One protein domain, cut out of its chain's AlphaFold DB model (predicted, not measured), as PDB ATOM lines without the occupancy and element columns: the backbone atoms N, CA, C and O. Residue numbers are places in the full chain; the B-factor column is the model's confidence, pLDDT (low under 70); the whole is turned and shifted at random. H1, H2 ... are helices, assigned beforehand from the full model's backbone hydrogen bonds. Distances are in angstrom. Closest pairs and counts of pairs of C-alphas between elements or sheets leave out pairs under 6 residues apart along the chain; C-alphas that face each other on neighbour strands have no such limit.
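What this domain is: This is residues 78 to 118 of the 118 residues of an uncharacterized protein of Colwellia sp. MT41 (UniProt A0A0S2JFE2). Picture one long straight helix, H3, standing free as an arm, with a small loose head before it in which two short helices, H1 and H2, follow each other. The chain turns a corner near Glu 97 and Arg 98, where the arm sets off away from the head. The printed part has 41 residues with three named helices, in the order H1, H2, H3, and no named strand; its class is all helix. It is extended, with a radius of gyration of the C-alphas of 15.2 A and spans of 45 by 19 by 11 A.

Where its parts are: Start at Ile 78 and go on to C-alpha 81 at (-37.802, 29.190, 25.070), where H1 begins; it holds residues 81 to 86 and is 8.8 A long. Next comes H2, residues 90 to 93, 4.9 A from first to last C-alpha. Then find C-alpha 98 at (-15.864, 27.423, 16.207); from there H3, residues 98 to 116, runs 26.9 A to C-alpha 116 at (-14.442, 48.028, -0.956).

How they stand to each other: Look first at H1 and H2, which are close but not clearly touching; their closest C-alphas, those of Leu 84 and Ile 90, are 6.8 A apart. H3 is apart from H1 and from H2. In H1 and H3 every O i to N i+4 pair is within hydrogen-bond range; H2 is too short for such a pair, and its one O i to N i+3 pair is within range.

The domain as a whole: The two C-alphas farthest apart, those of Asp 82 and Arg 118, are 45.2 A apart. Residues 97 to 118, of which 98 to 116 belong to H3, stand free. The printed part has no cut, and both links, H1 to H2 and H2 to H3, are tight. The mean pLDDT of the printed part is 77.2; look for values under 70 at residues 78 to 79 and 91 to 97.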
ATOM      1  N   ILE A  78     -28.082  25.425  23.924       64.81
ATOM      2  CA  ILE A  78     -29.402  25.780  23.391       64.81
ATOM      3  C   ILE A  78     -30.310  26.112  24.586       64.81
ATOM      4  O   ILE A  78     -30.772  25.188  25.261       64.81
ATOM      5  N   PRO A  79     -30.564  27.398  24.897       68.00
ATOM      6  CA  PRO A  79     -31.488  27.765  25.963       68.00
ATOM      7  C   PRO A  79     -32.927  27.370  25.601       68.00
ATOM      8  O   PRO A  79     -33.347  27.480  24.449       68.00
ATOM      9  N   SER A  80     -33.716  26.952  26.594       77.56
ATOM     10  CA  SER A  80     -35.155  26.734  26.408       77.56
ATOM     11  C   SER A  80     -35.885  28.058  26.150       77.56
ATOM     12  O   SER A  80     -35.459  29.116  26.619       77.56
ATOM     13  N   LEU A  81     -37.014  28.003  25.434       78.31
ATOM     14  CA  LEU A  81     -37.802  29.190  25.070       78.31
ATOM     15  C   LEU A  81     -38.254  30.012  26.289       78.31
ATOM     16  O   LEU A  81     -38.306  31.238  26.213       78.31
ATOM     17  N   ASP A  82     -38.535  29.359  27.417       82.94
ATOM     18  CA  ASP A  82     -38.915  30.040  28.659       82.94
ATOM     19  C   ASP A  82     -37.744  30.827  29.264       82.94
ATOM     20  O   ASP A  82     -37.918  31.967  29.698       82.94
ATOM     21  N   THR A  83     -36.529  30.272  29.205       77.19
ATOM     22  CA  THR A  83     -35.297  30.944  29.655       77.19
ATOM     23  C   THR A  83     -34.947  32.120  28.740       77.19
ATOM     24  O   THR A  83     -34.538  33.181  29.203       77.19
ATOM     25  N   LEU A  84     -35.183  31.960  27.435       77.62
ATOM     26  CA  LEU A  84     -35.014  32.992  26.409       77.62
ATOM     27  C   LEU A  84     -35.967  34.181  26.603       77.62
ATOM     28  O   LEU A  84     -35.576  35.324  26.382       77.62
ATOM     29  N   LYS A  85     -37.207  33.932  27.049       80.25
ATOM     30  CA  LYS A  85     -38.170  34.995  27.387       80.25
ATOM     31  C   LYS A  85     -37.765  35.779  28.634       80.25
ATOM     32  O   LYS A  85     -38.005  36.980  28.687       80.25
ATOM     33  N   GLN A  86     -37.177  35.111  29.626       85.38
ATOM     34  CA  GLN A  86     -36.730  35.753  30.868       85.38
ATOM     35  C   GLN A  86     -35.409  36.509  30.687       85.38
ATOM     36  O   GLN A  86     -35.228  37.585  31.253       85.38
ATOM     37  N   MET A  87     -34.494  35.968  29.880       76.69
ATOM     38  CA  MET A  87     -33.186  36.556  29.602       76.69
ATOM     39  C   MET A  87     -32.842  36.445  28.106       76.69
ATOM     40  O   MET A  87     -32.081  35.561  27.700       76.69
ATOM     41  N   PRO A  88     -33.334  37.377  27.269       75.94
ATOM     42  CA  PRO A  88     -33.099  37.344  25.824       75.94
ATOM     43  C   PRO A  88     -31.622  37.543  25.451       75.94
ATOM     44  O   PRO A  88     -31.173  37.055  24.418       75.94
ATOM     45  N   ALA A  89     -30.834  38.195  26.314       73.94
ATOM     46  CA  ALA A  89     -29.401  38.405  26.106       73.94
ATOM     47  C   ALA A  89     -28.580  37.096  26.075       73.94
ATOM     48  O   ALA A  89     -27.514  37.068  25.464       73.94
ATOM     49  N   ILE A  90     -29.082  35.995  26.655       70.31
ATOM     50  CA  ILE A  90     -28.412  34.679  26.620       70.31
ATOM     51  C   ILE A  90     -28.310  34.148  25.186       70.31
ATOM     52  O   ILE A  90     -27.340  33.473  24.855       70.31
ATOM     53  N   ALA A  91     -29.247  34.512  24.304       67.19
ATOM     54  CA  ALA A  91     -29.194  34.145  22.889       67.19
ATOM     55  C   ALA A  91     -27.932  34.675  22.188       67.19
ATOM     56  O   ALA A  91     -27.418  34.043  21.274       67.19
ATOM     57  N   ILE A  92     -27.420  35.822  22.646       60.75
ATOM     58  CA  ILE A  92     -26.221  36.478  22.108       60.75
ATOM     59  C   ILE A  92     -24.944  35.845  22.697       60.75
ATOM     60  O   ILE A  92     -23.861  35.987  22.138       60.75
ATOM     61  N   HIS A  93     -25.050  35.147  23.833       57.97
ATOM     62  CA  HIS A  93     -23.941  34.463  24.512       57.97
ATOM     63  C   HIS A  93     -23.909  32.951  24.275       57.97
ATOM     64  O   HIS A  93     -22.982  32.288  24.742       57.97
ATOM     65  N   ALA A  94     -24.871  32.398  23.531       61.38
ATOM     66  CA  ALA A  94     -24.743  31.061  22.975       61.38
ATOM     67  C   ALA A  94     -23.540  31.074  22.022       61.38
ATOM     68  O   ALA A  94     -23.637  31.578  20.906       61.38
ATOM     69  N   MET A  95     -22.380  30.605  22.494       58.94
ATOM     70  CA  MET A  95     -21.175  30.548  21.670       58.94
ATOM     71  C   MET A  95     -21.439  29.573  20.522       58.94
ATOM     72  O   MET A  95     -21.605  28.379  20.786       58.94
ATOM     73  N   PRO A  96     -21.490  30.047  19.267       63.09
ATOM     74  CA  PRO A  96     -21.654  29.160  18.131       63.09
ATOM     75  C   PRO A  96     -20.395  28.285  17.999       63.09
ATOM     76  O   PRO A  96     -19.302  28.685  18.422       63.09
ATOM     77  N   GLU A  97     -20.536  27.078  17.446       69.06
ATOM     78  CA  GLU A  97     -19.401  26.179  17.194       69.06
ATOM     79  C   GLU A  97     -18.290  26.935  16.447       69.06
ATOM     80  O   GLU A  97     -18.568  27.746  15.557       69.06
ATOM     81  N   ARG A  98     -17.017  26.694  16.790       71.06
ATOM     82  CA  ARG A  98     -15.864  27.423  16.207       71.06
ATOM     83  C   ARG A  98     -15.880  27.444  14.676       71.06
ATOM     84  O   ARG A  98     -15.464  28.424  14.066       71.06
ATOM     85  N   THR A  99     -16.387  26.387  14.055       72.75
ATOM     86  CA  THR A  99     -16.526  26.271  12.602       72.75
ATOM     87  C   THR A  99     -17.499  27.313  12.042       72.75
ATOM     88  O   THR A  99     -17.195  28.002  11.067       72.75
ATOM     89  N   THR A 100     -18.646  27.495  12.696       74.00
ATOM     90  CA  THR A 100     -19.668  28.467  12.284       74.00
ATOM     91  C   THR A 100     -19.227  29.915  12.505       74.00
ATOM     92  O   THR A 100     -19.498  30.766  11.657       74.00
ATOM     93  N   SER A 101     -18.477  30.206  13.574       72.88
ATOM     94  CA  SER A 101     -17.935  31.553  13.804       72.88
ATOM     95  C   SER A 101     -16.841  31.922  12.801       72.88
ATOM     96  O   SER A 101     -16.870  33.026  12.256       72.88
ATOM     97  N   ILE A 102     -15.933  30.994  12.474       79.00
ATOM     98  CA  ILE A 102     -14.943  31.184  11.399       79.00
ATOM     99  C   ILE A 102     -15.647  31.422  10.062       79.00
ATOM    100  O   ILE A 102     -15.283  32.348   9.340       79.00
ATOM    101  N   GLY A 103     -16.679  30.633   9.748       79.88
ATOM    102  CA  GLY A 103     -17.475  30.816   8.535       79.88
ATOM    103  C   GLY A 103     -18.125  32.199   8.462       79.88
ATOM    104  O   GLY A 103     -18.034  32.872   7.436       79.88
ATOM    105  N   PHE A 104     -18.717  32.664   9.562       79.62
ATOM    106  CA  PHE A 104     -19.348  33.982   9.637       79.62
ATOM    107  C   PHE A 104     -18.343  35.136   9.467       79.62
ATOM    108  O   PHE A 104     -18.583  36.068   8.694       79.62
ATOM    109  N   VAL A 105     -17.186  35.071  10.134       82.06
ATOM    110  CA  VAL A 105     -16.124  36.086   9.996       82.06
ATOM    111  C   VAL A 105     -15.512  36.060   8.590       82.06
ATOM    112  O   VAL A 105     -15.282  37.107   7.982       82.06
ATOM    113  N   GLY A 106     -15.295  34.871   8.026       85.00
ATOM    114  CA  GLY A 106     -14.830  34.711   6.647       85.00
ATOM    115  C   GLY A 106     -15.805  35.320   5.638       85.00
ATOM    116  O   GLY A 106     -15.407  36.078   4.758       85.00
ATOM    117  N   PHE A 107     -17.102  35.060   5.797       85.81
ATOM    118  CA  PHE A 107     -18.126  35.603   4.909       85.81
ATOM    119  C   PHE A 107     -18.224  37.132   4.988       85.81
ATOM    120  O   PHE A 107     -18.267  37.803   3.954       85.81
ATOM    121  N   THR A 108     -18.227  37.694   6.199       86.44
ATOM    122  CA  THR A 108     -18.311  39.151   6.411       86.44
ATOM    123  C   THR A 108     -17.061  39.883   5.918       86.44
ATOM    124  O   THR A 108     -17.175  40.944   5.310       86.44
ATOM    125  N   SER A 109     -15.869  39.304   6.093       86.50
ATOM    126  CA  SER A 109     -14.624  39.875   5.556       86.50
ATOM    127  C   SER A 109     -14.564  39.838   4.024       86.50
ATOM    128  O   SER A 109     -14.178  40.832   3.409       86.50
ATOM    129  N   LEU A 110     -15.010  38.748   3.390       90.19
ATOM    130  CA  LEU A 110     -15.099  38.649   1.927       90.19
ATOM    131  C   LEU A 110     -16.106  39.641   1.336       90.19
ATOM    132  O   LEU A 110     -15.822  40.283   0.326       90.19
ATOM    133  N   THR A 111     -17.271  39.796   1.966       88.19
ATOM    134  CA  THR A 111     -18.278  40.774   1.524       88.19
ATOM    135  C   THR A 111     -17.812  42.211   1.737       88.19
ATOM    136  O   THR A 111     -17.998  43.033   0.843       88.19
ATOM    137  N   ALA A 112     -17.146  42.516   2.853       87.62
ATOM    138  CA  ALA A 112     -16.536  43.825   3.071       87.62
ATOM    139  C   ALA A 112     -15.471  44.142   2.009       87.62
ATOM    140  O   ALA A 112     -15.477  45.233   1.444       87.62
ATOM    141  N   LEU A 113     -14.605  43.176   1.681       90.25
ATOM    142  CA  LEU A 113     -13.606  43.323   0.622       90.25
ATOM    143  C   LEU A 113     -14.255  43.548  -0.752       90.25
ATOM    144  O   LEU A 113     -13.814  44.414  -1.501       90.25
ATOM    145  N   TYR A 114     -15.318  42.806  -1.068       91.19
ATOM    146  CA  TYR A 114     -16.069  42.969  -2.314       91.19
ATOM    147  C   TYR A 114     -16.700  44.362  -2.441       91.19
ATOM    148  O   TYR A 114     -16.641  44.963  -3.509       91.19
ATOM    149  N   VAL A 115     -17.278  44.889  -1.358       91.50
ATOM    150  CA  VAL A 115     -17.843  46.248  -1.334       91.50
ATOM    151  C   VAL A 115     -16.750  47.310  -1.471       91.50
ATOM    152  O   VAL A 115     -16.993  48.331  -2.095       91.50
ATOM    153  N   LEU A 116     -15.557  47.076  -0.921       86.25
ATOM    154  CA  LEU A 116     -14.442  48.028  -0.956       86.25
ATOM    155  C   LEU A 116     -13.716  48.061  -2.316       86.25
ATOM    156  O   LEU A 116     -13.144  49.082  -2.682       86.25
ATOM    157  N   LEU A 117     -13.740  46.954  -3.064       87.25
ATOM    158  CA  LEU A 117     -13.176  46.833  -4.418       87.25
ATOM    159  C   LEU A 117     -14.131  47.296  -5.536       87.25
ATOM    160  O   LEU A 117     -13.738  47.266  -6.704       87.25
ATOM    161  N   ARG A 118     -15.366  47.678  -5.200       70.81
ATOM    162  CA  ARG A 118     -16.386  48.167  -6.134       70.81
ATOM    163  C   ARG A 118     -16.519  49.682  -6.054       70.81
ATOM    164  O   ARG A 118     -16.732  50.281  -7.131       70.81
TER     165      ARG A 118